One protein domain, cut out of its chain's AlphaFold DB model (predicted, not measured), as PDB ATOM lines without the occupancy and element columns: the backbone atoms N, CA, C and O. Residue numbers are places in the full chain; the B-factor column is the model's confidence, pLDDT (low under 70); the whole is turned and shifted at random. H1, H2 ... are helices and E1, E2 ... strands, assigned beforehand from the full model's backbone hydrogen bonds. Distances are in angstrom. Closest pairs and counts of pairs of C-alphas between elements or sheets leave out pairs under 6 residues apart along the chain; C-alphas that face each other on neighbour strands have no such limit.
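AT A GLANCE: This is residues 9 to 77 of the 150 residues of the protein "Zinc finger C2H2 domain-containing protein" of Nitrososphaera gargensis (strain Ga9.2) (UniProt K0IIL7). One twisted sheet of four antiparallel strands makes a wall, and a single helix, H1, packs slantwise over one face of it, with no named helix over the other face. After the helix, residues 72 to 77 trail away from the sheet. The printed part has 69 residues, with four named strands and then one named helix along the chain, E1 E2 E3 E4 H1; the sheet's order is E3 E2 E1 E4. The class is mixed, helices and strands, though under half of the residues, 34 of 69, are in named elements. The whole is compact, with a radius of gyration of the C-alphas of 11.7 A, but flat in outline, spanning 32 by 32 by 16 A.

HOW THE PARTS SIT: E1, residues 10 to 15, and E2, residues 22 to 26, form a hairpin of antiparallel neighbours, directions at 157 degrees, with N 14 and O 23 2.8 A apart, within hydrogen-bond range. E2 and E3, residues 32 to 35, form a second hairpin over a tight link, at 167 degrees, with N 24 and O 34 at 2.8 A. E1, E2 and E3 are a meander, each strand the antiparallel neighbour of the one before. E4, residues 44 to 50, is the antiparallel neighbour of E1 at 157 degrees, with N 11 and O 49 at 2.8 A, and the four strands form a Greek key, a meander whose first strand pairs with the fourth. E3 and E4, the edge strands, are apart. From edge to edge the strands' lines turn by 58 degrees. H1, residues 59 to 70, is on one face of the sheet, giving two layers, a helix layer and a sheet layer, at a height over the sheet of 9.3 A. It lies over E1, and only just over E2 and E3, with 3 of its 12 C-alphas falling on each of these two. It runs slantwise to the strands, at 56 degrees to E1 on the local plane. H1 touches E3, the closest C-alphas being those of Ala 34 and Trp 59, 5.6 A apart. It touches E2 at Val 24 and Leu 63, their closest C-alphas, 6.3 A apart. In H1 every O i to N i+4 pair is within hydrogen-bond range.

IN THESE COORDINATES: E1 begins at C-alpha 10, (125.741, 72.718, 96.835), and is 16.1 A long. E2 measures 13.9 A and E3 6.6 A. E4, the longest strand, runs 18.4 A to C-alpha 50 at (124.382, 68.424, 95.380). H1 is 16.4 A long and ends at C-alpha 70, (111.736, 67.686, 109.097).

THE WHOLE: The C-alphas farthest apart, of Gln 18 and Asp 54, are 34.2 A apart. The printed part has no cut and no long link. Mean pLDDT of the printed part is 82.2; residues 72 to 77 are under 70.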
ATOM      1  N   ARG A   9     128.705  73.247  93.163       79.38
ATOM      2  CA  ARG A   9     127.745  74.060  93.889       79.38
ATOM      3  C   ARG A   9     126.913  73.094  94.725       79.38
ATOM      4  O   ARG A   9     126.617  71.971  94.309       79.38
ATOM      5  N   LYS A  10     126.577  73.505  95.934       87.50
ATOM      6  CA  LYS A  10     125.741  72.718  96.835       87.50
ATOM      7  C   LYS A  10     124.572  73.566  97.267       87.50
ATOM      8  O   LYS A  10     124.728  74.762  97.504       87.50
ATOM      9  N   ILE A  11     123.415  72.942  97.368       90.25
ATOM     10  CA  ILE A  11     122.255  73.540  98.001       90.25
ATOM     11  C   ILE A  11     122.435  73.356  99.501       90.25
ATOM     12  O   ILE A  11     122.654  72.241  99.963       90.25
ATOM     13  N   GLN A  12     122.376  74.444 100.251       91.00
ATOM     14  CA  GLN A  12     122.534  74.450 101.695       91.00
ATOM     15  C   GLN A  12     121.207  74.784 102.361       91.00
ATOM     16  O   GLN A  12     120.607  75.826 102.076       91.00
ATOM     17  N   PHE A  13     120.797  73.930 103.291       90.88
ATOM     18  CA  PHE A  13     119.665  74.162 104.166       90.88
ATOM     19  C   PHE A  13     120.122  74.771 105.475       90.88
ATOM     20  O   PHE A  13     120.933  74.187 106.192       90.88
ATOM     21  N   TRP A  14     119.562  75.916 105.821       91.25
ATOM     22  CA  TRP A  14     119.851  76.610 107.061       91.25
ATOM     23  C   TRP A  14     118.599  76.691 107.920       91.25
ATOM     24  O   TRP A  14     117.488  76.813 107.414       91.25
ATOM     25  N   SER A  15     118.777  76.646 109.234       90.62
ATOM     26  CA  SER A  15     117.733  76.921 110.207       90.62
ATOM     27  C   SER A  15     118.144  78.014 111.174       90.62
ATOM     28  O   SER A  15     119.327  78.334 111.348       90.62
ATOM     29  N   ASP A  16     117.143  78.566 111.847       90.75
ATOM     30  CA  ASP A  16     117.359  79.388 113.029       90.75
ATOM     31  C   ASP A  16     117.920  78.552 114.203       90.75
ATOM     32  O   ASP A  16     118.002  77.317 114.146       90.75
ATOM     33  N   MET A  17     118.315  79.241 115.275       85.62
ATOM     34  CA  MET A  17     118.761  78.649 116.535       85.62
ATOM     35  C   MET A  17     117.722  77.713 117.167       85.62
ATOM     36  O   MET A  17     118.104  76.694 117.739       85.62
ATOM     37  N   GLN A  18     116.431  78.033 117.062       81.81
ATOM     38  CA  GLN A  18     115.342  77.194 117.573       81.81
ATOM     39  C   GLN A  18     114.990  76.045 116.618       81.81
ATOM     40  O   GLN A  18     114.298  75.108 117.009       81.81
ATOM     41  N   GLY A  19     115.475  76.089 115.373       81.44
ATOM     42  CA  GLY A  19     115.174  75.090 114.353       81.44
ATOM     43  C   GLY A  19     113.716  75.117 113.893       81.44
ATOM     44  O   GLY A  19     113.237  74.090 113.416       81.44
ATOM     45  N   LYS A  20     113.031  76.255 114.071       82.69
ATOM     46  CA  LYS A  20     111.627  76.454 113.690       82.69
ATOM     47  C   LYS A  20     111.493  77.047 112.290       82.69
ATOM     48  O   LYS A  20     110.611  76.652 111.538       82.69
ATOM     49  N   GLU A  21     112.388  77.972 111.961       89.94
ATOM     50  CA  GLU A  21     112.421  78.662 110.676       89.94
ATOM     51  C   GLU A  21     113.590  78.167 109.832       89.94
ATOM     52  O   GLU A  21     114.648  77.807 110.365       89.94
ATOM     53  N   PHE A  22     113.404  78.195 108.512       89.25
ATOM     54  CA  PHE A  22     114.316  77.600 107.547       89.25
ATOM     55  C   PHE A  22     114.599  78.496 106.346       89.25
ATOM     56  O   PHE A  22     113.778  79.320 105.951       89.25
ATOM     57  N   ALA A  23     115.770  78.306 105.751       91.44
ATOM     58  CA  ALA A  23     116.188  78.984 104.539       91.44
ATOM     59  C   ALA A  23     117.037  78.080 103.657       91.44
ATOM     60  O   ALA A  23     117.740  77.188 104.132       91.44
ATOM     61  N   VAL A  24     117.003  78.355 102.359       90.38
ATOM     62  CA  VAL A  24     117.799  77.672 101.347       90.38
ATOM     63  C   VAL A  24     118.690  78.689 100.650       90.38
ATOM     64  O   VAL A  24     118.235  79.753 100.224       90.38
ATOM     65  N   ARG A  25     119.968  78.347 100.499       89.69
ATOM     66  CA  ARG A  25     120.915  79.094  99.663       89.69
ATOM     67  C   ARG A  25     121.833  78.157  98.900       89.69
ATOM     68  O   ARG A  25     121.929  76.977  99.221       89.69
ATOM     69  N   LEU A  26     122.548  78.696  97.923       88.56
ATOM     70  CA  LEU A  26     123.639  77.986  97.267       88.56
ATOM     71  C   LEU A  26     124.952  78.254  97.995       88.56
ATOM     72  O   LEU A  26     125.182  79.358  98.467       88.56
ATOM     73  N   SER A  27     125.847  77.269  98.044       84.56
ATOM     74  CA  SER A  27     127.186  77.429  98.629       84.56
ATOM     75  C   SER A  27     128.023  78.501  97.924       84.56
ATOM     76  O   SER A  27     128.957  79.040  98.511       84.56
ATOM     77  N   SER A  28     127.698  78.794  96.664       80.50
ATOM     78  CA  SER A  28     128.340  79.834  95.859       80.50
ATOM     79  C   SER A  28     127.728  81.223  96.044       80.50
ATOM     80  O   SER A  28     128.348  82.193  95.623       80.50
ATOM     81  N   ASP A  29     126.540  81.324  96.645       80.38
ATOM     82  CA  ASP A  29     125.822  82.581  96.846       80.38
ATOM     83  C   ASP A  29     125.841  82.984  98.328       80.38
ATOM     84  O   ASP A  29     125.734  82.152  99.232       80.38
ATOM     85  N   TYR A  30     125.937  84.288  98.588       80.06
ATOM     86  CA  TYR A  30     125.752  84.828  99.938       80.06
ATOM     87  C   TYR A  30     124.269  85.010 100.280       80.06
ATOM     88  O   TYR A  30     123.895  84.908 101.451       80.06
ATOM     89  N   ASP A  31     123.434  85.221  99.260       85.62
ATOM     90  CA  ASP A  31     122.006  85.475  99.391       85.62
ATOM     91  C   ASP A  31     121.180  84.189  99.506       85.62
ATOM     92  O   ASP A  31     121.453  83.165  98.870       85.62
ATOM     93  N   PHE A  32     120.117  84.260 100.308       86.38
ATOM     94  CA  PHE A  32     119.138  83.186 100.407       86.38
ATOM     95  C   PHE A  32     118.201  83.212  99.198       86.38
ATOM     96  O   PHE A  32     117.642  84.250  98.848       86.38
ATOM     97  N   ARG A  33     118.020  82.048  98.567       86.88
ATOM     98  CA  ARG A  33     117.120  81.864  97.419       86.88
ATOM     99  C   ARG A  33     115.670  81.690  97.864       86.88
ATOM    100  O   ARG A  33     114.767  82.141  97.171       86.88
ATOM    101  N   ALA A  34     115.467  81.060  99.019       87.88
ATOM    102  CA  ALA A  34     114.166  80.921  99.656       87.88
ATOM    103  C   ALA A  34     114.316  81.017 101.175       87.88
ATOM    104  O   ALA A  34     115.284  80.509 101.746       87.88
ATOM    105  N   VAL A  35     113.356  81.667 101.828       91.19
ATOM    106  CA  VAL A  35     113.313  81.853 103.283       91.19
ATOM    107  C   VAL A  35     111.883  81.660 103.770       91.19
ATOM    108  O   VAL A  35     110.947  82.124 103.126       91.19
ATOM    109  N   SER A  36     111.705  80.994 104.910       86.50
ATOM    110  CA  SER A  36     110.390  80.857 105.548       86.50
ATOM    111  C   SER A  36     109.946  82.168 106.196       86.50
ATOM    112  O   SER A  36     108.775  82.537 106.148       86.50
ATOM    113  N   ASN A  37     110.899  82.900 106.779       86.38
ATOM    114  CA  ASN A  37     110.660  84.163 107.449       86.38
ATOM    115  C   ASN A  37     111.871  85.097 107.275       86.38
ATOM    116  O   ASN A  37     112.922  84.866 107.875       86.38
ATOM    117  N   PRO A  38     111.735  86.197 106.514       84.31
ATOM    118  CA  PRO A  38     112.848  87.100 106.222       84.31
ATOM    119  C   PRO A  38     113.353  87.878 107.449       84.31
ATOM    120  O   PRO A  38     114.409  88.501 107.384       84.31
ATOM    121  N   SER A  39     112.624  87.857 108.570       83.56
ATOM    122  CA  SER A  39     113.000  88.580 109.795       83.56
ATOM    123  C   SER A  39     113.958  87.791 110.693       83.56
ATOM    124  O   SER A  39     114.386  88.293 111.734       83.56
ATOM    125  N   VAL A  40     114.274  86.545 110.333       86.12
ATOM    126  CA  VAL A  40     115.014  85.612 111.186       86.12
ATOM    127  C   VAL A  40     116.432  85.406 110.666       86.12
ATOM    128  O   VAL A  40     116.685  85.370 109.465       86.12
ATOM    129  N   LYS A  41     117.386  85.271 111.593       87.44
ATOM    130  CA  LYS A  41     118.775  84.948 111.260       87.44
ATOM    131  C   LYS A  41     118.973  83.440 111.231       87.44
ATOM    132  O   LYS A  41     118.856  82.764 112.251       87.44
ATOM    133  N   TYR A  42     119.352  82.944 110.066       86.44
ATOM    134  CA  TYR A  42     119.673  81.544 109.848       86.44
ATOM    135  C   TYR A  42     121.154  81.304 110.149       86.44
ATOM    136  O   TYR A  42     122.027  81.727 109.396       86.44
ATOM    137  N   THR A  43     121.443  80.674 111.286       87.38
ATOM    138  CA  THR A  43     122.817  80.492 111.792       87.38
ATOM    139  C   THR A  43     123.275  79.042 111.783       87.38
ATOM    140  O   THR A  43     124.471  78.783 111.892       87.38
ATOM    141  N   LYS A  44     122.349  78.088 111.643       89.19
ATOM    142  CA  LYS A  44     122.644  76.662 111.744       89.19
ATOM    143  C   LYS A  44     122.463  75.978 110.398       89.19
ATOM    144  O   LYS A  44     121.354  75.937 109.883       89.19
ATOM    145  N   LEU A  45     123.525  75.391 109.859       87.75
ATOM    146  CA  LEU A  45     123.425  74.500 108.706       87.75
ATOM    147  C   LEU A  45     122.774  73.179 109.147       87.75
ATOM    148  O   LEU A  45     123.210  72.563 110.121       87.75
ATOM    149  N   VAL A  46     121.708  72.780 108.460       87.62
ATOM    150  CA  VAL A  46     120.943  71.559 108.738       87.62
ATOM    151  C   VAL A  46     121.342  70.449 107.780       87.62
ATOM    152  O   VAL A  46     121.597  69.335 108.223       87.62
ATOM    153  N   GLU A  47     121.395  70.756 106.485       86.62
ATOM    154  CA  GLU A  47     121.606  69.766 105.433       86.62
ATOM    155  C   GLU A  47     122.284  70.405 104.218       86.62
ATOM    156  O   GLU A  47     122.164  71.611 103.988       86.62
ATOM    157  N   GLU A  48     123.001  69.600 103.439       87.50
ATOM    158  CA  GLU A  48     123.567  70.005 102.158       87.50
ATOM    159  C   GLU A  48     123.241  68.960 101.092       87.50
ATOM    160  O   GLU A  48     123.404  67.762 101.315       87.50
ATOM    161  N   ALA A  49     122.843  69.419  99.909       84.38
ATOM    162  CA  ALA A  49     122.586  68.581  98.747       84.38
ATOM    163  C   ALA A  49     123.445  69.020  97.557       84.38
ATOM    164  O   ALA A  49     123.866  70.175  97.456       84.38
ATOM    165  N   GLY A  50     123.721  68.092  96.640       82.44
ATOM    166  CA  GLY A  50     124.382  68.424  95.380       82.44
ATOM    167  C   GLY A  50     123.483  69.316  94.526       82.44
ATOM    168  O   GLY A  50     122.320  68.982  94.314       82.44
ATOM    169  N   TYR A  51     124.009  70.446  94.051       82.81
ATOM    170  CA  TYR A  51     123.317  71.260  93.056       82.81
ATOM    171  C   TYR A  51     123.704  70.784  91.658       82.81
ATOM    172  O   TYR A  51     124.891  70.742  91.323       82.81
ATOM    173  N   PHE A  52     122.705  70.474  90.839       80.31
ATOM    174  CA  PHE A  52     122.889  70.128  89.436       80.31
ATOM    175  C   PHE A  52     122.481  71.327  88.576       80.31
ATOM    176  O   PHE A  52     121.311  71.680  88.526       80.31
ATOM    177  N   SER A  53     123.439  71.976  87.908       74.38
ATOM    178  CA  SER A  53     123.178  73.181  87.097       74.38
ATOM    179  C   SER A  53     122.191  72.965  85.952       74.38
ATOM    180  O   SER A  53     121.581  73.923  85.497       74.38
ATOM    181  N   ASP A  54     122.045  71.723  85.499       75.31
ATOM    182  CA  ASP A  54     121.143  71.327  84.418       75.31
ATOM    183  C   ASP A  54     119.689  71.127  84.890       75.31
ATOM    184  O   ASP A  54     118.831  70.749  84.094       75.31
ATOM    185  N   MET A  55     119.406  71.347  86.180       78.25
ATOM    186  CA  MET A  55     118.074  71.227  86.770       78.25
ATOM    187  C   MET A  55     117.556  72.593  87.227       78.25
ATOM    188  O   MET A  55     118.217  73.317  87.973       78.25
ATOM    189  N   ASP A  56     116.328  72.915  86.823       79.69
ATOM    190  CA  ASP A  56     115.576  74.035  87.378       79.69
ATOM    191  C   ASP A  56     115.018  73.647  88.748       79.69
ATOM    192  O   ASP A  56     114.195  72.738  88.880       79.69
ATOM    193  N   TYR A  57     115.484  74.343  89.782       80.19
ATOM    194  CA  TYR A  57     115.004  74.150  91.144       80.19
ATOM    195  C   TYR A  57     113.985  75.219  91.495       80.19
ATOM    196  O   TYR A  57     114.300  76.412  91.520       80.19
ATOM    197  N   ASP A  58     112.786  74.782  91.866       87.31
ATOM    198  CA  ASP A  58     111.860  75.641  92.586       87.31
ATOM    199  C   ASP A  58     112.298  75.717  94.056       87.31
ATOM    200  O   ASP A  58     112.101  74.794  94.852       87.31
ATOM    201  N   TRP A  59     112.970  76.815  94.403       87.88
ATOM    202  CA  TRP A  59     113.550  77.022  95.731       87.88
ATOM    203  C   TRP A  59     112.501  77.054  96.843       87.88
ATOM    204  O   TRP A  59     112.791  76.607  97.953       87.88
ATOM    205  N   ASN A  60     111.299  77.563  96.553       87.12
ATOM    206  CA  ASN A  60     110.209  77.612  97.525       87.12
ATOM    207  C   ASN A  60     109.682  76.204  97.782       87.12
ATOM    208  O   ASN A  60     109.595  75.790  98.935       87.12
ATOM    209  N   PHE A  61     109.447  75.438  96.716       86.38
ATOM    210  CA  PHE A  61     109.042  74.043  96.840       86.38
ATOM    211  C   PHE A  61     110.086  73.209  97.587       86.38
ATOM    212  O   PHE A  61     109.734  72.419  98.458       86.38
ATOM    213  N   LEU A  62     111.377  73.381  97.282       86.50
ATOM    214  CA  LEU A  62     112.447  72.647  97.957       86.50
ATOM    215  C   LEU A  62     112.484  72.960  99.459       86.50
ATOM    216  O   LEU A  62     112.607  72.052 100.280       86.50
ATOM    217  N   LEU A  63     112.336  74.239  99.811       87.88
ATOM    218  CA  LEU A  63     112.224  74.690 101.193       87.88
ATOM    219  C   LEU A  63     111.004  74.055 101.881       87.88
ATOM    220  O   LEU A  63     111.155  73.462 102.946       87.88
ATOM    221  N   GLU A  64     109.815  74.113 101.276       86.38
ATOM    222  CA  GLU A  64     108.596  73.486 101.808       86.38
ATOM    223  C   GLU A  64     108.730  71.971 101.961       86.38
ATOM    224  O   GLU A  64     108.330  71.412 102.984       86.38
ATOM    225  N   HIS A  65     109.340  71.307 100.984       84.25
ATOM    226  CA  HIS A  65     109.576  69.873 101.014       84.25
ATOM    227  C   HIS A  65     110.490  69.489 102.180       84.25
ATOM    228  O   HIS A  65     110.135  68.628 102.984       84.25
ATOM    229  N   TRP A  66     111.631  70.163 102.337       85.56
ATOM    230  CA  TRP A  66     112.561  69.919 103.442       85.56
ATOM    231  C   TRP A  66     111.971  70.271 104.811       85.56
ATOM    232  O   TRP A  66     112.157  69.520 105.772       85.56
ATOM    233  N   MET A  67     111.185  71.348 104.907       82.81
ATOM    234  CA  MET A  67     110.412  71.653 106.117       82.81
ATOM    235  C   MET A  67     109.393  70.550 106.426       82.81
ATOM    236  O   MET A  67     109.267  70.124 107.574       82.81
ATOM    237  N   GLY A  68     108.695  70.047 105.408       81.75
ATOM    238  CA  GLY A  68     107.727  68.964 105.531       81.75
ATOM    239  C   GLY A  68     108.361  67.654 105.996       81.75
ATOM    240  O   GLY A  68     107.806  66.995 106.878       81.75
ATOM    241  N   VAL A  69     109.532  67.298 105.459       79.31
ATOM    242  CA  VAL A  69     110.314  66.125 105.887       79.31
ATOM    243  C   VAL A  69     110.734  66.277 107.348       79.31
ATOM    244  O   VAL A  69     110.515  65.374 108.154       79.31
ATOM    245  N   LYS A  70     111.257  67.445 107.731       73.25
ATOM    246  CA  LYS A  70     111.736  67.686 109.097       73.25
ATOM    247  C   LYS A  70     110.617  67.742 110.138       73.25
ATOM    248  O   LYS A  70     110.797  67.262 111.255       73.25
ATOM    249  N   ASN A  71     109.451  68.262 109.768       72.88
ATOM    250  CA  ASN A  71     108.269  68.287 110.630       72.88
ATOM    251  C   ASN A  71     107.538  66.930 110.672       72.88
ATOM    252  O   ASN A  71     106.486  66.821 111.300       72.88
ATOM    253  N   GLY A  72     108.063  65.898 109.997       65.38
ATOM    254  CA  GLY A  72     107.449  64.570 109.918       65.38
ATOM    255  C   GLY A  72     106.127  64.546 109.145       65.38
ATOM    256  O   GLY A  72     105.383  63.568 109.227       65.38
ATOM    257  N   SER A  73     105.818  65.620 108.411       55.72
ATOM    258  CA  SER A  73     104.595  65.749 107.619       55.72
ATOM    259  C   SER A  73     104.736  65.096 106.246       55.72
ATOM    260  O   SER A  73     103.755  64.578 105.714       55.72
ATOM    261  N   VAL A  74     105.944  65.086 105.682       50.59
ATOM    262  CA  VAL A  74     106.277  64.282 104.507       50.59
ATOM    263  C   VAL A  74     106.783  62.944 105.019       50.59
ATOM    264  O   VAL A  74     107.950  62.780 105.364       50.59
ATOM    265  N   ARG A  75     105.876  61.970 105.078       48.69
ATOM    266  CA  ARG A  75     106.287  60.572 105.047       48.69
ATOM    267  C   ARG A  75     106.800  60.336 103.637       48.69
ATOM    268  O   ARG A  75     105.993  60.250 102.711       48.69
ATOM    269  N   LEU A  76     108.125  60.286 103.471       44.81
ATOM    270  CA  LEU A  76     108.701  59.554 102.347       44.81
ATOM    271  C   LEU A  76     107.930  58.240 102.281       44.81
ATOM    272  O   LEU A  76     107.680  57.638 103.323       44.81
ATOM    273  N   LEU A  77     107.422  57.897 101.103       46.56
ATOM    274  CA  LEU A  77     106.681  56.666 100.886       46.56
ATOM    275  C   LEU A  77     107.602  55.500 101.263       46.56
ATOM    276  O   LEU A  77     108.327  54.977 100.421       46.56
TER     277      LEU A  77